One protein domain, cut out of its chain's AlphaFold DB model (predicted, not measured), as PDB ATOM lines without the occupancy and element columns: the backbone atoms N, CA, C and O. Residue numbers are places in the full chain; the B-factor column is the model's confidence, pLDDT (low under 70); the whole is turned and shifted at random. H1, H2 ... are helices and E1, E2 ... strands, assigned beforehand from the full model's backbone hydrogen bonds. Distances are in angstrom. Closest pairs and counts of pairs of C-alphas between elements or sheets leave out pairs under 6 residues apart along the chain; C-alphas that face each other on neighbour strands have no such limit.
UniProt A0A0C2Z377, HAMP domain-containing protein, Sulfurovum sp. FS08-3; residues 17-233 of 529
ATOM      1  N   VAL A  17     213.349 177.792 160.261       56.06
ATOM      2  CA  VAL A  17     213.351 178.908 159.308       56.06
ATOM      3  C   VAL A  17     213.098 180.208 160.054       56.06
ATOM      4  O   VAL A  17     212.450 180.220 161.106       56.06
ATOM      5  N   SER A  18     213.653 181.296 159.519       71.69
ATOM      6  CA  SER A  18     213.521 182.644 160.064       71.69
ATOM      7  C   SER A  18     212.056 182.978 160.404       71.69
ATOM      8  O   SER A  18     211.139 182.454 159.760       71.69
ATOM      9  N   PRO A  19     211.796 183.860 161.388       75.50
ATOM     10  CA  PRO A  19     210.435 184.264 161.760       75.50
ATOM     11  C   PRO A  19     209.556 184.646 160.555       75.50
ATOM     12  O   PRO A  19     208.385 184.273 160.506       75.50
ATOM     13  N   LYS A  20     210.150 185.275 159.528       77.38
ATOM     14  CA  LYS A  20     209.510 185.574 158.235       77.38
ATOM     15  C   LYS A  20     208.894 184.330 157.586       77.38
ATOM     16  O   LYS A  20     207.730 184.340 157.195       77.38
ATOM     17  N   ALA A  21     209.657 183.249 157.463       78.69
ATOM     18  CA  ALA A  21     209.187 182.044 156.796       78.69
ATOM     19  C   ALA A  21     208.101 181.311 157.587       78.69
ATOM     20  O   ALA A  21     207.199 180.744 156.973       78.69
ATOM     21  N   LYS A  22     208.141 181.367 158.926       79.94
ATOM     22  CA  LYS A  22     207.058 180.839 159.770       79.94
ATOM     23  C   LYS A  22     205.749 181.587 159.512       79.94
ATOM     24  O   LYS A  22     204.727 180.951 159.282       79.94
ATOM     25  N   ILE A  23     205.794 182.921 159.463       81.31
ATOM     26  CA  ILE A  23     204.616 183.751 159.159       81.31
ATOM     27  C   ILE A  23     204.085 183.445 157.753       81.31
ATOM     28  O   ILE A  23     202.894 183.188 157.588       81.31
ATOM     29  N   ILE A  24     204.957 183.391 156.743       83.56
ATOM     30  CA  ILE A  24     204.554 183.059 155.366       83.56
ATOM     31  C   ILE A  24     203.946 181.654 155.287       83.56
ATOM     32  O   ILE A  24     202.967 181.453 154.572       83.56
ATOM     33  N   MET A  25     204.503 180.679 156.010       84.69
ATOM     34  CA  MET A  25     203.962 179.321 156.062       84.69
ATOM     35  C   MET A  25     202.544 179.318 156.640       84.69
ATOM     36  O   MET A  25     201.655 178.732 156.028       84.69
ATOM     37  N   ILE A  26     202.314 180.013 157.758       87.06
ATOM     38  CA  ILE A  26     200.982 180.138 158.366       87.06
ATOM     39  C   ILE A  26     200.001 180.762 157.372       87.06
ATOM     40  O   ILE A  26     198.932 180.207 157.143       87.06
ATOM     41  N   ILE A  27     200.384 181.863 156.716       87.50
ATOM     42  CA  ILE A  27     199.531 182.532 155.724       87.50
ATOM     43  C   ILE A  27     199.199 181.591 154.560       87.50
ATOM     44  O   ILE A  27     198.045 181.518 154.149       87.50
ATOM     45  N   ARG A  28     200.170 180.818 154.055       86.38
ATOM     46  CA  ARG A  28     199.929 179.817 152.999       86.38
ATOM     47  C   ARG A  28     198.933 178.751 153.440       86.38
ATOM     48  O   ARG A  28     198.026 178.433 152.682       86.38
ATOM     49  N   VAL A  29     199.092 178.215 154.650       89.38
ATOM     50  CA  VAL A  29     198.192 177.189 155.193       89.38
ATOM     51  C   VAL A  29     196.779 177.746 155.349       89.38
ATOM     52  O   VAL A  29     195.830 177.113 154.894       89.38
ATOM     53  N   VAL A  30     196.638 178.948 155.913       91.38
ATOM     54  CA  VAL A  30     195.339 179.617 156.073       91.38
ATOM     55  C   VAL A  30     194.684 179.886 154.719       91.38
ATOM     56  O   VAL A  30     193.505 179.591 154.553       91.38
ATOM     57  N   LEU A  31     195.439 180.374 153.729       89.75
ATOM     58  CA  LEU A  31     194.922 180.596 152.377       89.75
ATOM     59  C   LEU A  31     194.437 179.289 151.743       89.75
ATOM     60  O   LEU A  31     193.307 179.236 151.267       89.75
ATOM     61  N   ILE A  32     195.241 178.223 151.786       89.12
ATOM     62  CA  ILE A  32     194.861 176.913 151.234       89.12
ATOM     63  C   ILE A  32     193.591 176.394 151.914       89.12
ATOM     64  O   ILE A  32     192.648 176.013 151.225       89.12
ATOM     65  N   LEU A  33     193.532 176.429 153.249       91.69
ATOM     66  CA  LEU A  33     192.343 176.019 153.997       91.69
ATOM     67  C   LEU A  33     191.120 176.861 153.619       91.69
ATOM     68  O   LEU A  33     190.046 176.301 153.417       91.69
ATOM     69  N   SER A  34     191.275 178.178 153.459       89.62
ATOM     70  CA  SER A  34     190.168 179.059 153.073       89.62
ATOM     71  C   SER A  34     189.617 178.726 151.682       89.62
ATOM     72  O   SER A  34     188.401 178.662 151.509       89.62
ATOM     73  N   PHE A  35     190.489 178.420 150.712       89.31
ATOM     74  CA  PHE A  35     190.070 177.992 149.377       89.31
ATOM     75  C   PHE A  35     189.411 176.610 149.393       89.31
ATOM     76  O   PHE A  35     188.440 176.405 148.670       89.31
ATOM     77  N   LEU A  36     189.889 175.678 150.226       89.38
ATOM     78  CA  LEU A  36     189.269 174.356 150.371       89.38
ATOM     79  C   LEU A  36     187.863 174.452 150.969       89.38
ATOM     80  O   LEU A  36     186.942 173.812 150.467       89.38
ATOM     81  N   VAL A  37     187.684 175.279 152.003       92.75
ATOM     82  CA  VAL A  37     186.368 175.533 152.607       92.75
ATOM     83  C   VAL A  37     185.432 176.191 151.596       92.75
ATOM     84  O   VAL A  37     184.295 175.752 151.447       92.75
ATOM     85  N   LEU A  38     185.905 177.196 150.855       89.19
ATOM     86  CA  LEU A  38     185.099 177.860 149.832       89.19
ATOM     87  C   LEU A  38     184.689 176.896 148.708       89.19
ATOM     88  O   LEU A  38     183.528 176.885 148.305       89.19
ATOM     89  N   ALA A  39     185.612 176.055 148.236       87.75
ATOM     90  CA  ALA A  39     185.319 175.032 147.235       87.75
ATOM     91  C   ALA A  39     184.291 174.011 147.748       87.75
ATOM     92  O   ALA A  39     183.388 173.632 147.005       87.75
ATOM     93  N   PHE A  40     184.390 173.606 149.018       89.56
ATOM     94  CA  PHE A  40     183.416 172.720 149.655       89.56
ATOM     95  C   PHE A  40     182.018 173.351 149.723       89.56
ATOM     96  O   PHE A  40     181.041 172.698 149.359       89.56
ATOM     97  N   ILE A  41     181.921 174.625 150.122       90.31
ATOM     98  CA  ILE A  41     180.649 175.367 150.163       90.31
ATOM     99  C   ILE A  41     180.034 175.451 148.763       90.31
ATOM    100  O   ILE A  41     178.891 175.041 148.580       90.31
ATOM    101  N   ILE A  42     180.806 175.896 147.764       86.75
ATOM    102  CA  ILE A  42     180.336 176.010 146.375       86.75
ATOM    103  C   ILE A  42     179.851 174.654 145.854       86.75
ATOM    104  O   ILE A  42     178.781 174.572 145.258       86.75
ATOM    105  N   GLN A  43     180.600 173.577 146.099       84.50
ATOM    106  CA  GLN A  43     180.210 172.239 145.656       84.50
ATOM    107  C   GLN A  43     178.890 171.785 146.297       84.50
ATOM    108  O   GLN A  43     178.040 171.196 145.620       84.50
ATOM    109  N   ASN A  44     178.705 172.058 147.589       87.75
ATOM    110  CA  ASN A  44     177.478 171.725 148.303       87.75
ATOM    111  C   ASN A  44     176.281 172.550 147.799       87.75
ATOM    112  O   ASN A  44     175.197 172.005 147.599       87.75
ATOM    113  N   ASP A  45     176.484 173.839 147.526       87.56
ATOM    114  CA  ASP A  45     175.453 174.729 146.986       87.56
ATOM    115  C   ASP A  45     175.025 174.322 145.578       87.56
ATOM    116  O   ASP A  45     173.828 174.210 145.314       87.56
ATOM    117  N   ILE A  46     175.987 174.005 144.706       84.56
ATOM    118  CA  ILE A  46     175.720 173.482 143.362       84.56
ATOM    119  C   ILE A  46     174.892 172.196 143.444       84.56
ATOM    120  O   ILE A  46     173.916 172.047 142.714       84.56
ATOM    121  N   THR A  47     175.253 171.278 144.344       83.56
ATOM    122  CA  THR A  47     174.559 169.987 144.504       83.56
ATOM    123  C   THR A  47     173.130 170.164 145.025       83.56
ATOM    124  O   THR A  47     172.214 169.481 144.574       83.56
ATOM    125  N   ARG A  48     172.913 171.099 145.951       87.25
ATOM    126  CA  ARG A  48     171.578 171.418 146.467       87.25
ATOM    127  C   ARG A  48     170.699 172.078 145.408       87.25
ATOM    128  O   ARG A  48     169.585 171.613 145.194       87.25
ATOM    129  N   TYR A  49     171.217 173.099 144.723       86.62
ATOM    130  CA  TYR A  49     170.504 173.778 143.638       86.62
ATOM    131  C   TYR A  49     170.086 172.786 142.548       86.62
ATOM    132  O   TYR A  49     168.959 172.812 142.066       86.62
ATOM    133  N   LEU A  50     170.979 171.846 142.237       84.81
ATOM    134  CA  LEU A  50     170.722 170.737 141.332       84.81
ATOM    135  C   LEU A  50     169.503 169.901 141.711       84.81
ATOM    136  O   LEU A  50     168.650 169.624 140.868       84.81
ATOM    137  N   ILE A  51     169.442 169.463 142.965       87.00
ATOM    138  CA  ILE A  51     168.337 168.641 143.454       87.00
ATOM    139  C   ILE A  51     167.040 169.452 143.412       87.00
ATOM    140  O   ILE A  51     166.042 168.976 142.876       87.00
ATOM    141  N   GLU A  52     167.066 170.689 143.914       89.50
ATOM    142  CA  GLU A  52     165.900 171.575 143.959       89.50
ATOM    143  C   GLU A  52     165.336 171.874 142.563       89.50
ATOM    144  O   GLU A  52     164.128 171.763 142.363       89.50
ATOM    145  N   GLU A  53     166.189 172.166 141.576       88.00
ATOM    146  CA  GLU A  53     165.768 172.418 140.193       88.00
ATOM    147  C   GLU A  53     165.051 171.202 139.582       88.00
ATOM    148  O   GLU A  53     164.038 171.344 138.894       88.00
ATOM    149  N   ASN A  54     165.548 169.989 139.834       87.81
ATOM    150  CA  ASN A  54     164.956 168.769 139.282       87.81
ATOM    151  C   ASN A  54     163.661 168.370 139.996       87.81
ATOM    152  O   ASN A  54     162.717 167.929 139.338       87.81
ATOM    153  N   VAL A  55     163.579 168.574 141.313       91.75
ATOM    154  CA  VAL A  55     162.323 168.421 142.064       91.75
ATOM    155  C   VAL A  55     161.278 169.422 141.568       91.75
ATOM    156  O   VAL A  55     160.126 169.045 141.362       91.75
ATOM    157  N   ASP A  56     161.662 170.676 141.322       91.94
ATOM    158  CA  ASP A  56     160.761 171.706 140.793       91.94
ATOM    159  C   ASP A  56     160.267 171.367 139.377       91.94
ATOM    160  O   ASP A  56     159.071 171.482 139.098       91.94
ATOM    161  N   LYS A  57     161.144 170.855 138.499       89.56
ATOM    162  CA  LYS A  57     160.746 170.322 137.182       89.56
ATOM    163  C   LYS A  57     159.727 169.193 137.315       89.56
ATOM    164  O   LYS A  57     158.671 169.266 136.693       89.56
ATOM    165  N   ALA A  58     159.997 168.195 138.159       91.81
ATOM    166  CA  ALA A  58     159.067 167.093 138.402       91.81
ATOM    167  C   ALA A  58     157.708 167.594 138.918       91.81
ATOM    168  O   ALA A  58     156.655 167.190 138.421       91.81
ATOM    169  N   LYS A  59     157.724 168.531 139.871       94.31
ATOM    170  CA  LYS A  59     156.521 169.159 140.422       94.31
ATOM    171  C   LYS A  59     155.707 169.893 139.361       94.31
ATOM    172  O   LYS A  59     154.490 169.712 139.312       94.31
ATOM    173  N   LYS A  60     156.360 170.677 138.500       93.62
ATOM    174  CA  LYS A  60     155.716 171.381 137.380       93.62
ATOM    175  C   LYS A  60     155.123 170.413 136.363       93.62
ATOM    176  O   LYS A  60     154.003 170.649 135.924       93.62
ATOM    177  N   SER A  61     155.800 169.305 136.052       92.44
ATOM    178  CA  SER A  61     155.254 168.268 135.164       92.44
ATOM    179  C   SER A  61     153.981 167.637 135.739       92.44
ATOM    180  O   SER A  61     152.993 167.493 135.024       92.44
ATOM    181  N   VAL A  62     153.948 167.334 137.044       93.75
ATOM    182  CA  VAL A  62     152.719 166.844 137.696       93.75
ATOM    183  C   VAL A  62     151.625 167.910 137.713       93.75
ATOM    184  O   VAL A  62     150.473 167.602 137.424       93.75
ATOM    185  N   GLN A  63     151.961 169.161 138.030       93.75
ATOM    186  CA  GLN A  63     150.993 170.259 138.030       93.75
ATOM    187  C   GLN A  63     150.393 170.480 136.637       93.75
ATOM    188  O   GLN A  63     149.191 170.690 136.524       93.75
ATOM    189  N   GLN A  64     151.204 170.390 135.583       92.75
ATOM    190  CA  GLN A  64     150.737 170.482 134.206       92.75
ATOM    191  C   GLN A  64     149.719 169.379 133.894       92.75
ATOM    192  O   GLN A  64     148.655 169.687 133.372       92.75
ATOM    193  N   LEU A  65     149.996 168.128 134.277       91.75
ATOM    194  CA  LEU A  65     149.061 167.011 134.088       91.75
ATOM    195  C   LEU A  65     147.752 167.196 134.866       91.75
ATOM    196  O   LEU A  65     146.683 166.882 134.348       91.75
ATOM    197  N   GLN A  66     147.819 167.727 136.089       89.00
ATOM    198  CA  GLN A  66     146.627 168.035 136.885       89.00
ATOM    199  C   GLN A  66     145.785 169.139 136.246       89.00
ATOM    200  O   GLN A  66     144.586 168.956 136.078       89.00
ATOM    201  N   LEU A  67     146.410 170.232 135.801       89.38
ATOM    202  CA  LEU A  67     145.716 171.305 135.086       89.38
ATOM    203  C   LEU A  67     145.115 170.815 133.765       89.38
ATOM    204  O   LEU A  67     144.010 171.213 133.407       89.38
ATOM    205  N   THR A  68     145.808 169.933 133.037       88.94
ATOM    206  CA  THR A  68     145.251 169.286 131.841       88.94
ATOM    207  C   THR A  68     144.007 168.469 132.182       88.94
ATOM    208  O   THR A  68     143.006 168.593 131.485       88.94
ATOM    209  N   ARG A  69     144.034 167.690 133.272       86.50
ATOM    210  CA  ARG A  69     142.866 166.945 133.760       86.50
ATOM    211  C   ARG A  69     141.701 167.878 134.096       86.50
ATOM    212  O   ARG A  69     140.603 167.665 133.604       86.50
ATOM    213  N   GLU A  70     141.956 168.919 134.887       85.00
ATOM    214  CA  GLU A  70     140.955 169.920 135.283       85.00
ATOM    215  C   GLU A  70     140.355 170.652 134.072       85.00
ATOM    216  O   GLU A  70     139.163 170.937 134.055       85.00
ATOM    217  N   THR A  71     141.166 170.926 133.045       85.94
ATOM    218  CA  THR A  71     140.710 171.560 131.798       85.94
ATOM    219  C   THR A  71     139.776 170.631 131.028       85.94
ATOM    220  O   THR A  71     138.701 171.059 130.628       85.94
ATOM    221  N   ILE A  72     140.140 169.352 130.874       83.56
ATOM    222  CA  ILE A  72     139.286 168.347 130.218       83.56
ATOM    223  C   ILE A  72     137.965 168.189 130.987       83.56
ATOM    224  O   ILE A  72     136.899 168.236 130.378       83.56
ATOM    225  N   ASP A  73     138.025 168.070 132.317       78.19
ATOM    226  CA  ASP A  73     136.838 167.959 133.180       78.19
ATOM    227  C   ASP A  73     135.946 169.219 133.133       78.19
ATOM    228  O   ASP A  73     134.750 169.143 133.414       78.19
ATOM    229  N   GLY A  74     136.518 170.388 132.825       81.12
ATOM    230  CA  GLY A  74     135.792 171.652 132.699       81.12
ATOM    231  C   GLY A  74     135.213 171.912 131.304       81.12
ATOM    232  O   GLY A  74     134.199 172.601 131.193       81.12
ATOM    233  N   GLU A  75     135.844 171.390 130.249       81.69
ATOM    234  CA  GLU A  75     135.396 171.548 128.858       81.69
ATOM    235  C   GLU A  75     134.267 170.581 128.484       81.69
ATOM    236  O   GLU A  75     133.379 170.957 127.716       81.69
ATOM    237  N   TYR A  76     134.276 169.364 129.032       78.25
ATOM    238  CA  TYR A  76     133.278 168.337 128.735       78.25
ATOM    239  C   TYR A  76     132.347 168.119 129.924       78.25
ATOM    240  O   TYR A  76     132.792 167.861 131.041       78.25
ATOM    241  N   ASN A  77     131.035 168.202 129.691       77.50
ATOM    242  CA  ASN A  77     130.052 167.902 130.728       77.50
ATOM    243  C   ASN A  77     129.797 166.383 130.837       77.50
ATOM    244  O   ASN A  77     130.218 165.594 129.988       77.50
ATOM    245  N   ASP A  78     129.078 165.963 131.883       76.12
ATOM    246  CA  ASP A  78     128.779 164.541 132.104       76.12
ATOM    247  C   ASP A  78     127.988 163.918 130.935       76.12
ATOM    248  O   ASP A  78     128.188 162.746 130.619       76.12
ATOM    249  N   GLU A  79     127.139 164.689 130.245       79.94
ATOM    250  CA  GLU A  79     126.365 164.210 129.090       79.94
ATOM    251  C   GLU A  79     127.252 163.926 127.870       79.94
ATOM    252  O   GLU A  79     127.031 162.940 127.166       79.94
ATOM    253  N   ASP A  80     128.277 164.748 127.629       80.69
ATOM    254  CA  ASP A  80     129.258 164.541 126.564       80.69
ATOM    255  C   ASP A  80     130.075 163.271 126.820       80.69
ATOM    256  O   ASP A  80     130.254 162.458 125.910       80.69
ATOM    257  N   VAL A  81     130.504 163.054 128.069       77.56
ATOM    258  CA  VAL A  81     131.215 161.832 128.469       77.56
ATOM    259  C   VAL A  81     130.326 160.602 128.287       77.56
ATOM    260  O   VAL A  81     130.750 159.619 127.680       77.56
ATOM    261  N   LEU A  82     129.075 160.654 128.750       78.50
ATOM    262  CA  LEU A  82     128.116 159.561 128.572       78.50
ATOM    263  C   LEU A  82     127.852 159.266 127.092       78.50
ATOM    264  O   LEU A  82     127.835 158.097 126.700       78.50
ATOM    265  N   ARG A  83     127.695 160.299 126.255       83.75
ATOM    266  CA  ARG A  83     127.493 160.158 124.805       83.75
ATOM    267  C   ARG A  83     128.652 159.420 124.140       83.75
ATOM    268  O   ARG A  83     128.416 158.505 123.355       83.75
ATOM    269  N   GLU A  84     129.891 159.779 124.461       83.06
ATOM    270  CA  GLU A  84     131.072 159.103 123.913       83.06
ATOM    271  C   GLU A  84     131.177 157.649 124.396       83.06
ATOM    272  O   GLU A  84     131.470 156.751 123.604       83.06
ATOM    273  N   LEU A  85     130.833 157.374 125.658       78.25
ATOM    274  CA  LEU A  85     130.775 156.006 126.183       78.25
ATOM    275  C   LEU A  85     129.675 155.157 125.527       78.25
ATOM    276  O   LEU A  85     129.853 153.946 125.367       78.25
ATOM    277  N   HIS A  86     128.554 155.766 125.128       82.62
ATOM    278  CA  HIS A  86     127.512 155.116 124.327       82.62
ATOM    279  C   HIS A  86     127.980 154.768 122.910       82.62
ATOM    280  O   HIS A  86     127.521 153.768 122.360       82.62
ATOM    281  N   ASN A  87     128.925 155.530 122.360       83.56
ATOM    282  CA  ASN A  87     129.566 155.267 121.068       83.56
ATOM    283  C   ASN A  87     130.781 154.320 121.175       83.56
ATOM    284  O   ASN A  87     131.597 154.264 120.256       83.56
ATOM    285  N   ASP A  88     130.928 153.602 122.297       76.88
ATOM    286  CA  ASP A  88     132.059 152.716 122.618       76.88
ATOM    287  C   ASP A  88     133.441 153.410 122.616       76.88
ATOM    288  O   ASP A  88     134.488 152.756 122.576       76.88
ATOM    289  N   ASN A  89     133.480 154.740 122.743       80.00
ATOM    290  CA  ASN A  89     134.715 155.517 122.821       80.00
ATOM    291  C   ASN A  89     135.208 155.633 124.274       80.00
ATOM    292  O   ASN A  89     135.169 156.690 124.902       80.00
ATOM    293  N   PHE A  90     135.708 154.521 124.824       73.25
ATOM    294  CA  PHE A  90     136.236 154.465 126.196       73.25
ATOM    295  C   PHE A  90     137.449 155.391 126.429       73.25
ATOM    296  O   PHE A  90     137.755 155.770 127.558       73.25
ATOM    297  N   ASN A  91     138.124 155.811 125.358       73.81
ATOM    298  CA  ASN A  91     139.304 156.673 125.419       73.81
ATOM    299  C   ASN A  91     138.986 158.129 125.804       73.81
ATOM    300  O   ASN A  91     139.908 158.929 125.951       73.81
ATOM    301  N   PHE A  92     137.706 158.475 125.957       73.19
ATOM    302  CA  PHE A  92     137.244 159.823 126.277       73.19
ATOM    303  C   PHE A  92     137.281 160.162 127.782       73.19
ATOM    304  O   PHE A  92     137.003 161.291 128.172       73.19
ATOM    305  N   PHE A  93     137.665 159.223 128.657       77.06
ATOM    306  CA  PHE A  93     137.877 159.537 130.074       77.06
ATOM    307  C   PHE A  93     139.101 160.439 130.279       77.06
ATOM    308  O   PHE A  93     140.204 160.108 129.833       77.06
ATOM    309  N   ALA A  94     138.941 161.524 131.046       77.38
ATOM    310  CA  ALA A  94     140.020 162.464 131.362       77.38
ATOM    311  C   ALA A  94     141.265 161.764 131.933       77.38
ATOM    312  O   ALA A  94     142.384 162.034 131.499       77.38
ATOM    313  N   ASP A  95     141.082 160.786 132.827       79.50
ATOM    314  CA  ASP A  95     142.191 160.026 133.417       79.50
ATOM    315  C   ASP A  95     142.926 159.137 132.394       79.50
ATOM    316  O   ASP A  95     144.138 158.942 132.511       79.50
ATOM    317  N   TYR A  96     142.237 158.640 131.357       82.19
ATOM    318  CA  TYR A  96     142.862 157.892 130.257       82.19
ATOM    319  C   TYR A  96     143.694 158.821 129.361       82.19
ATOM    320  O   TYR A  96     144.854 158.528 129.059       82.19
ATOM    321  N   ILE A  97     143.136 159.977 128.988       83.62
ATOM    322  CA  ILE A  97     143.822 160.991 128.175       83.62
ATOM    323  C   ILE A  97     145.073 161.498 128.904       83.62
ATOM    324  O   ILE A  97     146.168 161.493 128.341       83.62
ATOM    325  N   VAL A  98     144.940 161.867 130.179       87.56
ATOM    326  CA  VAL A  98     146.042 162.386 131.001       87.56
ATOM    327  C   VAL A  98     147.116 161.323 131.244       87.56
ATOM    328  O   VAL A  98     148.301 161.646 131.191       87.56
ATOM    329  N   SER A  99     146.746 160.047 131.419       85.88
ATOM    330  CA  SER A  99     147.719 158.945 131.525       85.88
ATOM    331  C   SER A  99     148.551 158.785 130.245       85.88
ATOM    332  O   SER A  99     149.768 158.603 130.318       85.88
ATOM    333  N   ASN A 100     147.933 158.925 129.068       86.44
ATOM    334  CA  ASN A 100     148.652 158.897 127.789       86.44
ATOM    335  C   ASN A 100     149.558 160.122 127.602       86.44
ATOM    336  O   ASN A 100     150.687 159.994 127.120       86.44
ATOM    337  N   ILE A 101     149.106 161.308 128.022       89.56
ATOM    338  CA  ILE A 101     149.936 162.522 128.023       89.56
ATOM    339  C   ILE A 101     151.135 162.340 128.961       89.56
ATOM    340  O   ILE A 101     152.258 162.654 128.570       89.56
ATOM    341  N   ALA A 102     150.942 161.763 130.150       91.31
ATOM    342  CA  ALA A 102     152.021 161.474 131.094       91.31
ATOM    343  C   ALA A 102     153.050 160.477 130.530       91.31
ATOM    344  O   ALA A 102     154.257 160.681 130.693       91.31
ATOM    345  N   ALA A 103     152.601 159.438 129.819       88.38
ATOM    346  CA  ALA A 103     153.487 158.498 129.128       88.38
ATOM    347  C   ALA A 103     154.308 159.192 128.022       88.38
ATOM    348  O   ALA A 103     155.520 158.995 127.923       88.38
ATOM    349  N   ASN A 104     153.679 160.073 127.238       89.12
ATOM    350  CA  ASN A 104     154.371 160.863 126.215       89.12
ATOM    351  C   ASN A 104     155.371 161.862 126.820       89.12
ATOM    352  O   ASN A 104     156.504 161.956 126.348       89.12
ATOM    353  N   MET A 105     154.990 162.563 127.893       89.44
ATOM    354  CA  MET A 105     155.875 163.474 128.630       89.44
ATOM    355  C   MET A 105     157.081 162.737 129.216       89.44
ATOM    356  O   MET A 105     158.197 163.253 129.148       89.44
ATOM    357  N   SER A 106     156.878 161.520 129.729       88.44
ATOM    358  CA  SER A 106     157.958 160.668 130.238       88.44
ATOM    359  C   SER A 106     159.023 160.417 129.162       88.44
ATOM    360  O   SER A 106     160.211 160.659 129.379       88.44
ATOM    361  N   ASN A 107     158.590 160.035 127.956       83.38
ATOM    362  CA  ASN A 107     159.490 159.780 126.828       83.38
ATOM    363  C   ASN A 107     160.219 161.044 126.341       83.38
ATOM    364  O   ASN A 107     161.396 160.981 126.003       83.38
ATOM    365  N   GLN A 108     159.536 162.192 126.292       84.75
ATOM    366  CA  GLN A 108     160.120 163.437 125.773       84.75
ATOM    367  C   GLN A 108     161.082 164.120 126.749       84.75
ATOM    368  O   GLN A 108     162.018 164.788 126.316       84.75
ATOM    369  N   GLN A 109     160.844 163.991 128.055       82.56
ATOM    370  CA  GLN A 109     161.596 164.718 129.080       82.56
ATOM    371  C   GLN A 109     162.641 163.850 129.798       82.56
ATOM    372  O   GLN A 109     163.201 164.292 130.801       82.56
ATOM    373  N   ASN A 110     162.915 162.635 129.300       82.75
ATOM    374  CA  ASN A 110     163.839 161.672 129.915       82.75
ATOM    375  C   ASN A 110     163.570 161.475 131.421       82.75
ATOM    376  O   ASN A 110     164.497 161.390 132.222       82.75
ATOM    377  N   MET A 111     162.297 161.426 131.813       88.94
ATOM    378  CA  MET A 111     161.847 161.152 133.181       88.94
ATOM    379  C   MET A 111     160.758 160.084 133.142       88.94
ATOM    380  O   MET A 111     160.218 159.789 132.084       88.94
ATOM    381  N   THR A 112     160.399 159.489 134.274       91.38
ATOM    382  CA  THR A 112     159.272 158.546 134.317       91.38
ATOM    383  C   THR A 112     158.176 159.094 135.203       91.38
ATOM    384  O   THR A 112     158.423 159.307 136.382       91.38
ATOM    385  N   ILE A 113     156.980 159.298 134.654       94.12
ATOM    386  CA  ILE A 113     155.785 159.727 135.380       94.12
ATOM    387  C   ILE A 113     154.829 158.536 135.452       94.12
ATOM    388  O   ILE A 113     154.377 158.037 134.422       94.12
ATOM    389  N   LYS A 114     154.521 158.069 136.664       92.12
ATOM    390  CA  LYS A 114     153.609 156.944 136.910       92.12
ATOM    391  C   LYS A 114     152.500 157.350 137.866       92.12
ATOM    392  O   LYS A 114     152.762 157.967 138.896       92.12
ATOM    393  N   TYR A 115     151.276 156.944 137.562       92.75
ATOM    394  CA  TYR A 115     150.167 156.970 138.511       92.75
ATOM    395  C   TYR A 115     150.140 155.628 139.234       92.75
ATOM    396  O   TYR A 115     150.048 154.599 138.577       92.75
ATOM    397  N   LEU A 116     150.243 155.623 140.562       94.50
ATOM    398  CA  LEU A 116     150.308 154.400 141.364       94.50
ATOM    399  C   LEU A 116     149.205 154.384 142.423       94.50
ATOM    400  O   LEU A 116     148.966 155.390 143.096       94.50
ATOM    401  N   SER A 117     148.561 153.234 142.597       93.12
ATOM    402  CA  SER A 117     147.552 152.995 143.632       93.12
ATOM    403  C   SER A 117     147.654 151.565 144.168       93.12
ATOM    404  O   SER A 117     148.050 150.648 143.444       93.12
ATOM    405  N   ASP A 118     147.323 151.379 145.448       92.25
ATOM    406  CA  ASP A 118     147.175 150.060 146.075       92.25
ATOM    407  C   ASP A 118     145.839 149.382 145.720       92.25
ATOM    408  O   ASP A 118     145.724 148.165 145.839       92.25
ATOM    409  N   ASP A 119     144.869 150.152 145.220       92.25
ATOM    410  CA  ASP A 119     143.570 149.697 144.723       92.25
ATOM    411  C   ASP A 119     143.342 150.217 143.286       92.25
ATOM    412  O   ASP A 119     142.451 151.008 142.964       92.25
ATOM    413  N   ASN A 120     144.244 149.801 142.396       90.12
ATOM    414  CA  ASN A 120     144.313 150.250 141.011       90.12
ATOM    415  C   ASN A 120     143.304 149.527 140.096       90.12
ATOM    416  O   ASN A 120     143.169 148.306 140.139       90.12
ATOM    417  N   ARG A 121     142.672 150.282 139.184       87.12
ATOM    418  CA  ARG A 121     141.846 149.728 138.088       87.12
ATOM    419  C   ARG A 121     142.684 149.233 136.923       87.12
ATOM    420  O   ARG A 121     142.574 148.087 136.513       87.12
ATOM    421  N   ASN A 122     143.539 150.110 136.400       85.88
ATOM    422  CA  ASN A 122     144.489 149.749 135.358       85.88
ATOM    423  C   ASN A 122     145.663 148.993 136.010       85.88
ATOM    424  O   ASN A 122     146.344 149.588 136.854       85.88
ATOM    425  N   PRO A 123     145.950 147.731 135.635       87.00
ATOM    426  CA  PRO A 123     147.089 146.969 136.151       87.00
ATOM    427  C   PRO A 123     148.448 147.672 136.004       87.00
ATOM    428  O   PRO A 123     149.335 147.444 136.819       87.00
ATOM    429  N   GLN A 124     148.608 148.560 135.017       86.31
ATOM    430  CA  GLN A 124     149.832 149.352 134.826       86.31
ATOM    431  C   GLN A 124     150.083 150.370 135.950       86.31
ATOM    432  O   GLN A 124     151.221 150.787 136.150       86.31
ATOM    433  N   ASN A 125     149.038 150.726 136.701       90.12
ATOM    434  CA  ASN A 125     149.094 151.654 137.831       90.12
ATOM    435  C   ASN A 125     149.245 150.927 139.181       90.12
ATOM    436  O   ASN A 125     149.009 151.516 140.237       90.12
ATOM    437  N   ALA A 126     149.571 149.632 139.165       91.75
ATOM    438  CA  ALA A 126     149.766 148.858 140.383       91.75
ATOM    439  C   ALA A 126     150.985 149.361 141.164       91.75
ATOM    440  O   ALA A 126     152.065 149.558 140.609       91.75
ATOM    441  N   LEU A 127     150.819 149.523 142.475       92.31
ATOM    442  CA  LEU A 127     151.904 149.908 143.366       92.31
ATOM    443  C   LEU A 127     152.980 148.808 143.453       92.31
ATOM    444  O   LEU A 127     152.715 147.698 143.919       92.31
ATOM    445  N   HIS A 128     154.208 149.128 143.041       89.56
ATOM    446  CA  HIS A 128     155.360 148.227 143.138       89.56
ATOM    447  C   HIS A 128     155.947 148.198 144.560       89.56
ATOM    448  O   HIS A 128     155.845 149.179 145.297       89.56
ATOM    449  N   GLU A 129     156.601 147.093 144.950       88.94
ATOM    450  CA  GLU A 129     157.200 146.934 146.294       88.94
ATOM    451  C   GLU A 129     158.173 148.067 146.653       88.94
ATOM    452  O   GLU A 129     158.167 148.554 147.782       88.94
ATOM    453  N   GLU A 130     158.966 148.522 145.682       87.31
ATOM    454  CA  GLU A 130     159.943 149.605 145.846       87.31
ATOM    455  C   GLU A 130     159.307 150.972 146.136       87.31
ATOM    456  O   GLU A 130     159.929 151.801 146.794       87.31
ATOM    457  N   ASP A 131     158.051 151.189 145.736       90.56
ATOM    458  CA  ASP A 131     157.350 152.470 145.880       90.56
ATOM    459  C   ASP A 131     156.400 152.492 147.091       90.56
ATOM    460  O   ASP A 131     155.926 153.555 147.514       90.56
ATOM    461  N   LYS A 132     156.138 151.327 147.705       92.25
ATOM    462  CA  LYS A 132     155.207 151.188 148.837       92.25
ATOM    463  C   LYS A 132     155.566 152.066 150.024       92.25
ATOM    464  O   LYS A 132     154.669 152.574 150.696       92.25
ATOM    465  N   TYR A 133     156.852 152.254 150.319       91.81
ATOM    466  CA  TYR A 133     157.238 153.083 151.462       91.81
ATOM    467  C   TYR A 133     156.893 154.563 151.226       91.81
ATOM    468  O   TYR A 133     156.428 155.218 152.163       91.81
ATOM    469  N   ILE A 134     157.054 155.080 149.996       93.19
ATOM    470  CA  ILE A 134     156.658 156.451 149.635       93.19
ATOM    471  C   ILE A 134     155.145 156.582 149.765       93.19
ATOM    472  O   ILE A 134     154.656 157.491 150.439       93.19
ATOM    473  N   TYR A 135     154.412 155.632 149.183       93.62
ATOM    474  CA  TYR A 135     152.955 155.591 149.230       93.62
ATOM    475  C   TYR A 135     152.428 155.613 150.669       93.62
ATOM    476  O   TYR A 135     151.627 156.471 151.047       93.62
ATOM    477  N   ASN A 136     152.962 154.733 151.518       92.81
ATOM    478  CA  ASN A 136     152.589 154.648 152.926       92.81
ATOM    479  C   ASN A 136     152.960 155.917 153.699       92.81
ATOM    480  O   ASN A 136     152.201 156.335 154.569       92.81
ATOM    481  N   LYS A 137     154.083 156.566 153.371       92.50
ATOM    482  CA  LYS A 137     154.495 157.835 153.988       92.50
ATOM    483  C   LYS A 137     153.525 158.971 153.653       92.50
ATOM    484  O   LYS A 137     153.184 159.746 154.548       92.50
ATOM    485  N   LEU A 138     153.053 159.050 152.407       93.69
ATOM    486  CA  LEU A 138     152.024 160.010 151.983       93.69
ATOM    487  C   LEU A 138     150.675 159.736 152.671       93.69
ATOM    488  O   LEU A 138     150.023 160.672 153.150       93.69
ATOM    489  N   ARG A 139     150.292 158.456 152.777       89.12
ATOM    490  CA  ARG A 139     149.034 158.010 153.392       89.12
ATOM    491  C   ARG A 139     149.007 158.232 154.906       89.12
ATOM    492  O   ARG A 139     148.095 158.874 155.413       89.12
ATOM    493  N   SER A 140     150.013 157.746 155.635       86.31
ATOM    494  CA  SER A 140     150.003 157.701 157.106       86.31
ATOM    495  C   SER A 140     150.262 159.054 157.767       86.31
ATOM    496  O   SER A 140     149.788 159.299 158.873       86.31
ATOM    497  N   LYS A 141     151.038 159.931 157.119       79.06
ATOM    498  CA  LYS A 141     151.410 161.250 157.664       79.06
ATOM    499  C   LYS A 141     150.609 162.401 157.064       79.06
ATOM    500  O   LYS A 141     150.899 163.555 157.363       79.06
ATOM    501  N   ASN A 142     149.637 162.096 156.204       83.25
ATOM    502  CA  ASN A 142     148.866 163.084 155.455       83.25
ATOM    503  C   ASN A 142     149.742 164.115 154.708       83.25
ATOM    504  O   ASN A 142     149.425 165.303 154.644       83.25
ATOM    505  N   ILE A 143     150.880 163.660 154.174       90.69
ATOM    506  CA  ILE A 143     151.831 164.504 153.444       90.69
ATOM    507  C   ILE A 143     151.313 164.685 152.013       90.69
ATOM    508  O   ILE A 143     150.963 163.710 151.352       90.69
ATOM    509  N   LYS A 144     151.261 165.933 151.534       92.25
ATOM    510  CA  LYS A 144     150.772 166.255 150.182       92.25
ATOM    511  C   LYS A 144     151.787 165.912 149.091       92.25
ATOM    512  O   LYS A 144     151.419 165.400 148.039       92.25
ATOM    513  N   GLU A 145     153.054 166.210 149.346       94.56
ATOM    514  CA  GLU A 145     154.161 166.047 148.406       94.56
ATOM    515  C   GLU A 145     155.393 165.557 149.166       94.56
ATOM    516  O   GLU A 145     155.647 165.978 150.297       94.56
ATOM    517  N   TYR A 146     156.162 164.672 148.548       94.44
ATOM    518  CA  TYR A 146     157.390 164.122 149.100       94.44
ATOM    519  C   TYR A 146     158.440 164.024 148.001       94.44
ATOM    520  O   TYR A 146     158.109 163.710 146.863       94.44
ATOM    521  N   TYR A 147     159.704 164.259 148.338       94.31
ATOM    522  CA  TYR A 147     160.798 163.916 147.447       94.31
ATOM    523  C   TYR A 147     161.958 163.307 148.221       94.31
ATOM    524  O   TYR A 147     162.133 163.568 149.414       94.31
ATOM    525  N   GLU A 148     162.766 162.525 147.521       92.06
ATOM    526  CA  GLU A 148     164.052 162.059 148.013       92.06
ATOM    527  C   GLU A 148     165.040 161.803 146.879       92.06
ATOM    528  O   GLU A 148     164.668 161.639 145.715       92.06
ATOM    529  N   VAL A 149     166.318 161.784 147.246       88.88
ATOM    530  CA  VAL A 149     167.410 161.403 146.356       88.88
ATOM    531  C   VAL A 149     167.737 159.946 146.638       88.88
ATOM    532  O   VAL A 149     168.278 159.622 147.698       88.88
ATOM    533  N   ASP A 150     167.406 159.069 145.700       82.69
ATOM    534  CA  ASP A 150     167.718 157.652 145.800       82.69
ATOM    535  C   ASP A 150     169.138 157.410 145.278       82.69
ATOM    536  O   ASP A 150     169.395 157.281 144.080       82.69
ATOM    537  N   SER A 151     170.085 157.364 146.217       70.38
ATOM    538  CA  SER A 151     171.505 157.149 145.919       70.38
ATOM    539  C   SER A 151     171.827 155.784 145.294       70.38
ATOM    540  O   SER A 151     172.919 155.629 144.752       70.38
ATOM    541  N   GLN A 152     170.922 154.800 145.371       73.81
ATOM    542  CA  GLN A 152     171.144 153.464 144.807       73.81
ATOM    543  C   GLN A 152     170.662 153.367 143.362       73.81
ATOM    544  O   GLN A 152     171.294 152.686 142.557       73.81
ATOM    545  N   SER A 153     169.562 154.047 143.035       71.38
ATOM    546  CA  SER A 153     168.995 154.042 141.685       71.38
ATOM    547  C   SER A 153     169.434 155.236 140.823       71.38
ATOM    548  O   SER A 153     169.180 155.232 139.624       71.38
ATOM    549  N   ASP A 154     170.152 156.212 141.392       82.88
ATOM    550  CA  ASP A 154     170.598 157.452 140.727       82.88
ATOM    551  C   ASP A 154     169.416 158.287 140.188       82.88
ATOM    552  O   ASP A 154     169.511 158.954 139.155       82.88
ATOM    553  N   PHE A 155     168.285 158.261 140.905       87.56
ATOM    554  CA  PHE A 155     167.083 159.042 140.604       87.56
ATOM    555  C   PHE A 155     166.719 159.993 141.744       87.56
ATOM    556  O   PHE A 155     166.842 159.681 142.928       87.56
ATOM    557  N   ILE A 156     166.172 161.145 141.371       91.75
ATOM    558  CA  ILE A 156     165.371 161.977 142.264       91.75
ATOM    559  C   ILE A 156     163.923 161.519 142.112       91.75
ATOM    560  O   ILE A 156     163.353 161.606 141.022       91.75
ATOM    561  N   LYS A 157     163.340 161.024 143.203       93.38
ATOM    562  CA  LYS A 157     161.949 160.570 143.256       93.38
ATOM    563  C   LYS A 157     161.101 161.689 143.835       93.38
ATOM    564  O   LYS A 157     161.317 162.087 144.976       93.38
ATOM    565  N   TYR A 158     160.143 162.193 143.068       95.50
ATOM    566  CA  TYR A 158     159.132 163.142 143.524       95.50
ATOM    567  C   TYR A 158     157.766 162.465 143.498       95.50
ATOM    568  O   TYR A 158     157.356 161.939 142.471       95.50
ATOM    569  N   ALA A 159     157.049 162.491 144.612       95.88
ATOM    570  CA  ALA A 159     155.734 161.896 144.733       95.88
ATOM    571  C   ALA A 159     154.709 162.922 145.208       95.88
ATOM    572  O   ALA A 159     154.903 163.597 146.223       95.88
ATOM    573  N   LYS A 160     153.585 163.002 144.497       96.12
ATOM    574  CA  LYS A 160     152.440 163.833 144.865       96.12
ATOM    575  C   LYS A 160     151.247 162.950 145.182       96.12
ATOM    576  O   LYS A 160     150.858 162.109 144.376       96.12
ATOM    577  N   ARG A 161     150.652 163.161 146.352       95.19
ATOM    578  CA  ARG A 161     149.433 162.471 146.764       95.19
ATOM    579  C   ARG A 161     148.251 162.917 145.902       95.19
ATOM    580  O   ARG A 161     148.079 164.113 145.665       95.19
ATOM    581  N   ILE A 162     147.425 161.961 145.486       92.25
ATOM    582  CA  ILE A 162     146.158 162.206 144.796       92.25
ATOM    583  C   ILE A 162     145.040 161.947 145.802       92.25
ATOM    584  O   ILE A 162     144.924 160.844 146.343       92.25
ATOM    585  N   ASN A 163     144.245 162.977 146.066       91.88
ATOM    586  CA  ASN A 163     143.057 162.865 146.899       91.88
ATOM    587  C   ASN A 163     141.813 162.803 146.025       91.88
ATOM    588  O   ASN A 163     141.786 163.367 144.935       91.88
ATOM    589  N   VAL A 164     140.792 162.131 146.533       90.69
ATOM    590  CA  VAL A 164     139.485 162.048 145.900       90.69
ATOM    591  C   VAL A 164     138.772 163.376 146.077       90.69
ATOM    592  O   VAL A 164     138.495 163.802 147.199       90.69
ATOM    593  N   GLU A 165     138.478 164.019 144.958       88.56
ATOM    594  CA  GLU A 165     137.618 165.193 144.882       88.56
ATOM    595  C   GLU A 165     136.188 164.765 144.539       88.56
ATOM    596  O   GLU A 165     135.933 163.635 144.113       88.56
ATOM    597  N   ARG A 166     135.227 165.678 144.687       86.25
ATOM    598  CA  ARG A 166     133.818 165.387 144.397       86.25
ATOM    599  C   ARG A 166     133.577 164.900 142.963       86.25
ATOM    600  O   ARG A 166     132.736 164.029 142.752       86.25
ATOM    601  N   SER A 167     134.312 165.430 141.987       83.38
ATOM    602  CA  SER A 167     134.253 164.989 140.586       83.38
ATOM    603  C   SER A 167     134.719 163.538 140.414       83.38
ATOM    604  O   SER A 167     134.139 162.802 139.619       83.38
ATOM    605  N   CYS A 168     135.695 163.084 141.208       86.75
ATOM    606  CA  CYS A 168     136.227 161.724 141.147       86.75
ATOM    607  C   CYS A 168     135.175 160.665 141.519       86.75
ATOM    608  O   CYS A 168     135.201 159.562 140.971       86.75
ATOM    609  N   LEU A 169     134.229 160.986 142.414       89.06
ATOM    610  CA  LEU A 169     133.207 160.045 142.900       89.06
ATOM    611  C   LEU A 169     132.245 159.564 141.807       89.06
ATOM    612  O   LEU A 169     131.737 158.450 141.909       89.06
ATOM    613  N   LYS A 170     132.081 160.335 140.724       84.81
ATOM    614  CA  LYS A 170     131.272 159.947 139.554       84.81
ATOM    615  C   LYS A 170     131.765 158.657 138.904       84.81
ATOM    616  O   LYS A 170     130.984 157.915 138.321       84.81
ATOM    617  N   CYS A 171     133.067 158.395 139.013       86.00
ATOM    618  CA  CYS A 171     133.686 157.178 138.512       86.00
ATOM    619  C   CYS A 171     134.160 156.267 139.645       86.00
ATOM    620  O   CYS A 171     134.078 155.060 139.473       86.00
ATOM    621  N   HIS A 172     134.646 156.801 140.770       90.38
ATOM    622  CA  HIS A 172     135.331 156.073 141.853       90.38
ATOM    623  C   HIS A 172     134.532 155.927 143.162       90.38
ATOM    624  O   HIS A 172     135.018 155.296 144.101       90.38
ATOM    625  N   GLY A 173     133.320 156.477 143.244       90.44
ATOM    626  CA  GLY A 173     132.456 156.372 144.423       90.44
ATOM    627  C   GLY A 173     131.822 154.986 144.584       90.44
ATOM    628  O   GLY A 173     132.261 153.999 143.982       90.44
ATOM    629  N   LYS A 174     130.786 154.880 145.419       93.06
ATOM    630  CA  LYS A 174     130.068 153.619 145.642       93.06
ATOM    631  C   LYS A 174     129.334 153.187 144.362       93.06
ATOM    632  O   LYS A 174     128.536 153.968 143.829       93.06
ATOM    633  N   PRO A 175     129.553 151.953 143.871       90.00
ATOM    634  CA  PRO A 175     128.861 151.440 142.694       90.00
ATOM    635  C   PRO A 175     127.342 151.544 142.825       90.00
ATOM    636  O   PRO A 175     126.799 151.249 143.889       90.00
ATOM    637  N   LEU A 176     126.664 151.940 141.743       86.88
ATOM    638  CA  LEU A 176     125.199 152.065 141.657       86.88
ATOM    639  C   LEU A 176     124.568 153.089 142.623       86.88
ATOM    640  O   LEU A 176     123.344 153.196 142.672       86.88
ATOM    641  N   VAL A 177     125.383 153.832 143.380       88.69
ATOM    642  CA  VAL A 177     124.956 154.911 144.283       88.69
ATOM    643  C   VAL A 177     125.541 156.236 143.809       88.69
ATOM    644  O   VAL A 177     124.795 157.140 143.452       88.69
ATOM    645  N   ASP A 178     126.872 156.321 143.770       87.75
ATOM    646  CA  ASP A 178     127.602 157.518 143.341       87.75
ATOM    647  C   ASP A 178     128.022 157.425 141.862       87.75
ATOM    648  O   ASP A 178     128.177 158.442 141.190       87.75
ATOM    649  N   VAL A 179     128.199 156.197 141.356       86.69
ATOM    650  CA  VAL A 179     128.570 155.902 139.963       86.69
ATOM    651  C   VAL A 179     127.331 155.484 139.181       86.69
ATOM    652  O   VAL A 179     126.660 154.514 139.549       86.69
ATOM    653  N   GLU A 180     127.055 156.175 138.075       87.38
ATOM    654  CA  GLU A 180     125.915 155.874 137.208       87.38
ATOM    655  C   GLU A 180     125.971 154.422 136.677       87.38
ATOM    656  O   GLU A 180     127.046 153.966 136.274       87.38
ATOM    657  N   PRO A 181     124.843 153.677 136.623       88.75
ATOM    658  CA  PRO A 181     124.839 152.268 136.217       88.75
ATOM    659  C   PRO A 181     125.498 151.985 134.861       88.75
ATOM    660  O   PRO A 181     126.196 150.978 134.720       88.75
ATOM    661  N   PHE A 182     125.308 152.864 133.871       86.12
ATOM    662  CA  PHE A 182     125.914 152.708 132.548       86.12
ATOM    663  C   PHE A 182     127.439 152.895 132.587       86.12
ATOM    664  O   PHE A 182     128.177 152.059 132.063       86.12
ATOM    665  N   VAL A 183     127.914 153.929 133.286       84.06
ATOM    666  CA  VAL A 183     129.345 154.197 133.503       84.06
ATOM    667  C   VAL A 183     129.997 153.052 134.275       84.06
ATOM    668  O   VAL A 183     131.045 152.555 133.866       84.06
ATOM    669  N   HIS A 184     129.355 152.564 135.344       88.62
ATOM    670  CA  HIS A 184     129.842 151.417 136.109       88.62
ATOM    671  C   HIS A 184     129.982 150.175 135.224       88.62
ATOM    672  O   HIS A 184     131.042 149.554 135.219       88.62
ATOM    673  N   LYS A 185     128.960 149.851 134.419       89.06
ATOM    674  CA  LYS A 185     129.009 148.729 133.472       89.06
ATOM    675  C   LYS A 185     130.191 148.857 132.506       89.06
ATOM    676  O   LYS A 185     130.945 147.899 132.358       89.06
ATOM    677  N   LYS A 186     130.393 150.033 131.899       86.75
ATOM    678  CA  LYS A 186     131.508 150.280 130.969       86.75
ATOM    679  C   LYS A 186     132.877 150.166 131.642       86.75
ATOM    680  O   LYS A 186     133.788 149.577 131.068       86.75
ATOM    681  N   ILE A 187     133.025 150.668 132.870       85.50
ATOM    682  CA  ILE A 187     134.266 150.513 133.643       85.50
ATOM    683  C   ILE A 187     134.527 149.032 133.953       85.50
ATOM    684  O   ILE A 187     135.656 148.576 133.789       85.50
ATOM    685  N   VAL A 188     133.501 148.270 134.352       88.81
ATOM    686  CA  VAL A 188     133.620 146.831 134.654       88.81
ATOM    687  C   VAL A 188     133.980 146.017 133.411       88.81
ATOM    688  O   VAL A 188     134.816 145.122 133.505       88.81
ATOM    689  N   GLU A 189     133.403 146.337 132.249       88.56
ATOM    690  CA  GLU A 189     133.742 145.697 130.968       88.56
ATOM    691  C   GLU A 189     135.226 145.878 130.601       88.56
ATOM    692  O   GLU A 189     135.826 144.969 130.031       88.56
ATOM    693  N   HIS A 190     135.825 147.023 130.947       83.06
ATOM    694  CA  HIS A 190     137.197 147.357 130.558       83.06
ATOM    695  C   HIS A 190     138.259 146.988 131.613       83.06
ATOM    696  O   HIS A 190     139.357 146.565 131.259       83.06
ATOM    697  N   TYR A 191     137.949 147.144 132.905       84.19
ATOM    698  CA  TYR A 191     138.912 146.997 134.008       84.19
ATOM    699  C   TYR A 191     138.512 145.956 135.069       84.19
ATOM    700  O   TYR A 191     139.292 145.687 135.983       84.19
ATOM    701  N   GLY A 192     137.322 145.357 134.970       86.19
ATOM    702  CA  GLY A 192     136.752 144.513 136.022       86.19
ATOM    703  C   GLY A 192     136.094 145.315 137.154       86.19
ATOM    704  O   GLY A 192     136.183 146.540 137.218       86.19
ATOM    705  N   GLY A 193     135.373 144.622 138.043       81.50
ATOM    706  CA  GLY A 193     134.554 145.247 139.098       81.50
ATOM    707  C   GLY A 193     135.120 145.187 140.515       81.50
ATOM    708  O   GLY A 193     134.457 145.641 141.441       81.50
ATOM    709  N   GLU A 194     136.309 144.616 140.706       82.44
ATOM    710  CA  GLU A 194     136.837 144.313 142.044       82.44
ATOM    711  C   GLU A 194     137.583 145.478 142.710       82.44
ATOM    712  O   GLU A 194     137.728 145.473 143.930       82.44
ATOM    713  N   ARG A 195     138.082 146.451 141.935       87.94
ATOM    714  CA  ARG A 195     139.031 147.472 142.411       87.94
ATOM    715  C   ARG A 195     138.677 148.887 141.980       87.94
ATOM    716  O   ARG A 195     138.044 149.115 140.947       87.94
ATOM    717  N   GLY A 196     139.142 149.856 142.755       87.56
ATOM    718  CA  GLY A 196     139.080 151.274 142.441       87.56
ATOM    719  C   GLY A 196     137.715 151.917 142.670       87.56
ATOM    720  O   GLY A 196     137.429 152.919 142.021       87.56
ATOM    721  N   PHE A 197     136.852 151.355 143.514       91.50
ATOM    722  CA  PHE A 197     135.510 151.871 143.822       91.50
ATOM    723  C   PHE A 197     135.322 152.070 145.331       91.50
ATOM    724  O   PHE A 197     136.052 151.508 146.139       91.50
ATOM    725  N   GLY A 198     134.278 152.809 145.716       92.19
ATOM    726  CA  GLY A 198     133.866 152.956 147.115       92.19
ATOM    727  C   GLY A 198     134.618 154.030 147.901       92.19
ATOM    728  O   GLY A 198     134.467 154.088 149.122       92.19
ATOM    729  N   TYR A 199     135.382 154.881 147.220       94.00
ATOM    730  CA  TYR A 199     136.069 156.007 147.844       94.00
ATOM    731  C   TYR A 199     135.098 157.084 148.338       94.00
ATOM    732  O   TYR A 199     133.983 157.227 147.829       94.00
ATOM    733  N   GLN A 200     135.553 157.876 149.305       93.62
ATOM    734  CA  GLN A 200     134.902 159.083 149.804       93.62
ATOM    735  C   GLN A 200     135.762 160.316 149.520       93.62
ATOM    736  O   GLN A 200     136.971 160.226 149.310       93.62
ATOM    737  N   GLU A 201     135.135 161.491 149.510       91.88
ATOM    738  CA  GLU A 201     135.852 162.754 149.332       91.88
ATOM    739  C   GLU A 201     136.934 162.930 150.414       91.88
ATOM    740  O   GLU A 201     136.678 162.765 151.607       91.88
ATOM    741  N   GLY A 202     138.157 163.250 149.988       89.62
ATOM    742  CA  GLY A 202     139.335 163.362 150.852       89.62
ATOM    743  C   GLY A 202     140.161 162.078 151.008       89.62
ATOM    744  O   GLY A 202     141.306 162.163 151.475       89.62
ATOM    745  N   ASP A 203     139.651 160.918 150.578       93.25
ATOM    746  CA  ASP A 203     140.426 159.675 150.572       93.25
ATOM    747  C   ASP A 203     141.651 159.785 149.655       93.25
ATOM    748  O   ASP A 203     141.652 160.507 148.658       93.25
ATOM    749  N   MET A 204     142.720 159.057 149.982       93.00
ATOM    750  CA  MET A 204     143.862 158.903 149.080       93.00
ATOM    751  C   MET A 204     143.548 157.806 148.064       93.00
ATOM    752  O   MET A 204     143.544 156.634 148.427       93.00
ATOM    753  N   ILE A 205     143.318 158.187 146.807       92.19
ATOM    754  CA  ILE A 205     143.089 157.235 145.706       92.19
ATOM    755  C   ILE A 205     144.394 156.711 145.106       92.19
ATOM    756  O   ILE A 205     144.435 155.632 144.520       92.19
ATOM    757  N   GLY A 206     145.474 157.480 145.233       93.62
ATOM    758  CA  GLY A 206     146.759 157.113 144.662       93.62
ATOM    759  C   GLY A 206     147.845 158.162 144.882       93.62
ATOM    760  O   GLY A 206     147.696 159.107 145.663       93.62
ATOM    761  N   MET A 207     148.943 158.019 144.148       95.06
ATOM    762  CA  MET A 207     149.995 159.023 144.022       95.06
ATOM    763  C   MET A 207     150.493 159.127 142.579       95.06
ATOM    764  O   MET A 207     150.464 158.149 141.835       95.06
ATOM    765  N   VAL A 208     151.002 160.297 142.203       95.31
ATOM    766  CA  VAL A 208     151.851 160.456 141.017       95.31
ATOM    767  C   VAL A 208     153.297 160.360 141.469       95.31
ATOM    768  O   VAL A 208     153.711 161.158 142.308       95.31
ATOM    769  N   LEU A 209     154.054 159.412 140.926       95.06
ATOM    770  CA  LEU A 209     155.489 159.263 141.144       95.06
ATOM    771  C   LEU A 209     156.246 159.704 139.891       95.06
ATOM    772  O   LEU A 209     156.001 159.192 138.799       95.06
ATOM    773  N   VAL A 210     157.176 160.637 140.061       94.69
ATOM    774  CA  VAL A 210     158.086 161.115 139.025       94.69
ATOM    775  C   VAL A 210     159.513 160.734 139.389       94.69
ATOM    776  O   VAL A 210     160.025 161.163 140.421       94.69
ATOM    777  N   ASN A 211     160.164 159.972 138.515       92.50
ATOM    778  CA  ASN A 211     161.572 159.609 138.629       92.50
ATOM    779  C   ASN A 211     162.382 160.448 137.639       92.50
ATOM    780  O   ASN A 211     162.231 160.294 136.426       92.50
ATOM    781  N   VAL A 212     163.246 161.324 138.153       91.25
ATOM    782  CA  VAL A 212     164.154 162.151 137.347       91.25
ATOM    783  C   VAL A 212     165.570 161.576 137.444       91.25
ATOM    784  O   VAL A 212     166.113 161.543 138.552       91.25
ATOM    785  N   PRO A 213     166.186 161.106 136.340       88.44
ATOM    786  CA  PRO A 213     167.558 160.611 136.371       88.44
ATOM    787  C   PRO A 213     168.525 161.714 136.805       88.44
ATOM    788  O   PRO A 213     168.557 162.797 136.214       88.44
ATOM    789  N   ILE A 214     169.370 161.427 137.796       81.50
ATOM    790  CA  ILE A 214     170.409 162.357 138.254       81.50
ATOM    791  C   ILE A 214     171.415 162.621 137.131       81.50
ATOM    792  O   ILE A 214     171.962 163.717 137.060       81.50
ATOM    793  N   SER A 215     171.626 161.683 136.203       76.56
ATOM    794  CA  SER A 215     172.494 161.860 135.030       76.56
ATOM    795  C   SER A 215     172.116 163.072 134.163       76.56
ATOM    796  O   SER A 215     173.011 163.821 133.764       76.56
ATOM    797  N   LEU A 216     170.817 163.327 133.958       69.81
ATOM    798  CA  LEU A 216     170.301 164.476 133.198       69.81
ATOM    799  C   LEU A 216     170.677 165.809 133.867       69.81
ATOM    800  O   LEU A 216     171.036 166.786 133.213       69.81
ATOM    801  N   ALA A 217     170.623 165.828 135.195       68.06
ATOM    802  CA  ALA A 217     171.006 166.963 136.019       68.06
ATOM    803  C   ALA A 217     172.534 167.127 136.079       68.06
ATOM    804  O   ALA A 217     173.088 168.227 136.000       68.06
ATOM    805  N   LYS A 218     173.239 166.003 136.194       71.25
ATOM    806  CA  LYS A 218     174.678 165.944 136.398       71.25
ATOM    807  C   LYS A 218     175.425 166.407 135.163       71.25
ATOM    808  O   LYS A 218     176.405 167.110 135.331       71.25
ATOM    809  N   GLU A 219     175.008 166.086 133.943       67.12
ATOM    810  CA  GLU A 219     175.793 166.441 132.752       67.12
ATOM    811  C   GLU A 219     175.928 167.964 132.564       67.12
ATOM    812  O   GLU A 219     177.046 168.481 132.513       67.12
ATOM    813  N   THR A 220     174.817 168.699 132.591       64.19
ATOM    814  CA  THR A 220     174.813 170.157 132.378       64.19
ATOM    815  C   THR A 220     175.435 170.918 133.550       64.19
ATOM    816  O   THR A 220     176.289 171.788 133.354       64.19
ATOM    817  N   ILE A 221     175.066 170.581 134.792       68.56
ATOM    818  CA  ILE A 221     175.573 171.321 135.952       68.56
ATOM    819  C   ILE A 221     176.970 170.840 136.379       68.56
ATOM    820  O   ILE A 221     177.742 171.649 136.888       68.56
ATOM    821  N   SER A 222     177.380 169.589 136.134       71.44
ATOM    822  CA  SER A 222     178.767 169.179 136.429       71.44
ATOM    823  C   SER A 222     179.771 169.867 135.514       71.44
ATOM    824  O   SER A 222     180.863 170.202 135.968       71.44
ATOM    825  N   GLN A 223     179.422 170.137 134.253       75.12
ATOM    826  CA  GLN A 223     180.284 170.903 133.353       75.12
ATOM    827  C   GLN A 223     180.411 172.359 133.809       75.12
ATOM    828  O   GLN A 223     181.528 172.882 133.886       75.12
ATOM    829  N   LEU A 224     179.294 172.991 134.182       76.31
ATOM    830  CA  LEU A 224     179.298 174.352 134.715       76.31
ATOM    831  C   LEU A 224     180.051 174.426 136.051       76.31
ATOM    832  O   LEU A 224     180.966 175.233 136.198       76.31
ATOM    833  N   GLY A 225     179.745 173.531 136.990       79.12
ATOM    834  CA  GLY A 225     180.390 173.445 138.297       79.12
ATOM    835  C   GLY A 225     181.888 173.167 138.205       79.12
ATOM    836  O   GLY A 225     182.678 173.861 138.840       79.12
ATOM    837  N   ASN A 226     182.315 172.241 137.340       79.62
ATOM    838  CA  ASN A 226     183.737 171.985 137.096       79.62
ATOM    839  C   ASN A 226     184.437 173.185 136.456       79.62
ATOM    840  O   ASN A 226     185.595 173.456 136.773       79.62
ATOM    841  N   THR A 227     183.765 173.902 135.555       85.19
ATOM    842  CA  THR A 227     184.320 175.111 134.935       85.19
ATOM    843  C   THR A 227     184.484 176.222 135.967       85.19
ATOM    844  O   THR A 227     185.553 176.827 136.027       85.19
ATOM    845  N   LEU A 228     183.479 176.439 136.822       84.50
ATOM    846  CA  LEU A 228     183.515 177.408 137.922       84.50
ATOM    847  C   LEU A 228     184.580 177.057 138.972       84.50
ATOM    848  O   LEU A 228     185.318 177.932 139.415       84.50
ATOM    849  N   LEU A 229     184.719 175.780 139.333       85.12
ATOM    850  CA  LEU A 229     185.762 175.321 140.253       85.12
ATOM    851  C   LEU A 229     187.163 175.494 139.658       85.12
ATOM    852  O   LEU A 229     188.061 175.974 140.346       85.12
ATOM    853  N   LYS A 230     187.368 175.145 138.380       87.88
ATOM    854  CA  LYS A 230     188.664 175.313 137.701       87.88
ATOM    855  C   LYS A 230     189.036 176.784 137.543       87.88
ATOM    856  O   LYS A 230     190.165 177.154 137.860       87.88
ATOM    857  N   SER A 231     188.112 177.623 137.074       86.94
ATOM    858  CA  SER A 231     188.359 179.061 136.925       86.94
ATOM    859  C   SER A 231     188.584 179.722 138.287       86.94
ATOM    860  O   SER A 231     189.548 180.471 138.444       86.94
ATOM    861  N   GLY A 232     187.790 179.356 139.297       87.81
ATOM    862  CA  GLY A 232     187.968 179.779 140.683       87.81
ATOM    863  C   GLY A 232     189.320 179.364 141.263       87.81
ATOM    864  O   GLY A 232     189.988 180.183 141.889       87.81
ATOM    865  N   ALA A 233     189.782 178.137 141.000       88.69
ATOM    866  CA  ALA A 233     191.099 177.670 141.427       88.69
ATOM    867  C   ALA A 233     192.236 178.454 140.754       88.69
ATOM    868  O   ALA A 233     193.179 178.858 141.432       88.69
TER     869      ALA A 233
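Overview. This is residues 17 to 233 of the 529 residues of the protein "HAMP domain-containing protein" of Sulfurovum sp. FS08-3 (UniProt A0A0C2Z377). A very long helix, H1, makes most of the length; its first part sticks out with residues 19 to 24 and 26 to 34 standing free, and its later part crosses one face of a four-stranded sheet. H3 covers the edge strand E1 on that same face, H4 lies over the opposite face, H7 carries on from the end of E4 and runs beside H1, opposite ways to it, and the short helices H2, H5 and H6 with their loops form a small head at the far end. The printed part has 217 residues, with seven named helices and four named strands in the order H1 H2 H3 E1 H4 E2 E3 H5 H6 E4 H7; the sheet runs E1 E4 E3 E2, all antiparallel, and the class is mixed, helices and strands. It is only just loose, close to extended, with a radius of gyration of the C-alphas of 25.3 A and spans of 97 by 32 by 26 A.

Along the chain. H1 holds residues 19 to 75, from C-alpha 19 at (210.435, 184.264, 161.760), and is 82.9 A long. H2 is residues 78 to 86, H3 94 to 108 with 20.9 A, E1 112 to 116, H4 132 to 140 and E2 145 to 150. E3 is residues 155 to 163 with 25.1 A, H5 169 to 172, H6 181 to 191 and E4 204 to 213 with 26.9 A. H7, residues 214 to 233, is 25.9 A long, has a kink of 37 degrees near residue 221 and ends with C-alpha 233 at (191.099, 177.670, 141.427).

Arrangement. The sheet is twisted. N 114 and O 209 of E1 and E4 are 2.8 A apart, N 158 and O 210 of E3 and E4 2.8 A, and N 148 and O 157 of the hairpin E2 and E3 3.0 A. Three layers, helices on both faces of a sheet, include H1 at a height over the sheet of 10.4 A, slantwise to the strands, and H4 at 8.2 A on the opposite face. The closest C-alphas of H1 and E4 are those of Ala 58 and Val 210, 6.1 A; of H4 and E3, Leu 138 and Arg 161, 6.3 A. H3 is on the same face as H1, along the strands at a height of 7.0 A; its closest C-alphas to E1 are Ser 106 and Thr 112, 4.8 A. With residues 65 to 73 alone H1 touches H3, closest at the C-alphas of Arg 69 and Ala 94, 5.8 A. With residues 39 to 54 alone H1 touches H7, closest at the C-alphas of Leu 50 and Ala 217, 6.5 A, at a shallow tilt of 28 degrees, opposite ways. H2 and H6 only just touch, with 3 pairs of C-alphas within 8 A, the closest those of Leu 82 and Val 183, 7.4 A. H5 is close to H6 but not clearly touching, at the C-alphas of Cys 171 and Val 183, 7.3 A. Every O i to N i+4 pair is within hydrogen-bond range in H1, H2, H3, H4 and H6, and 15 of 16 are in H7; H5 is too short for such a pair.

Size, cuts and confidence. The C-alphas farthest apart are those of Ser 18 and His 86, 97.1 A. The printed part has no cut; the links E1 to H4 and H6 to E4 are long. Mean pLDDT of the printed part is 86.4, with residues 17, 216 to 217 and 219 to 221 under 70.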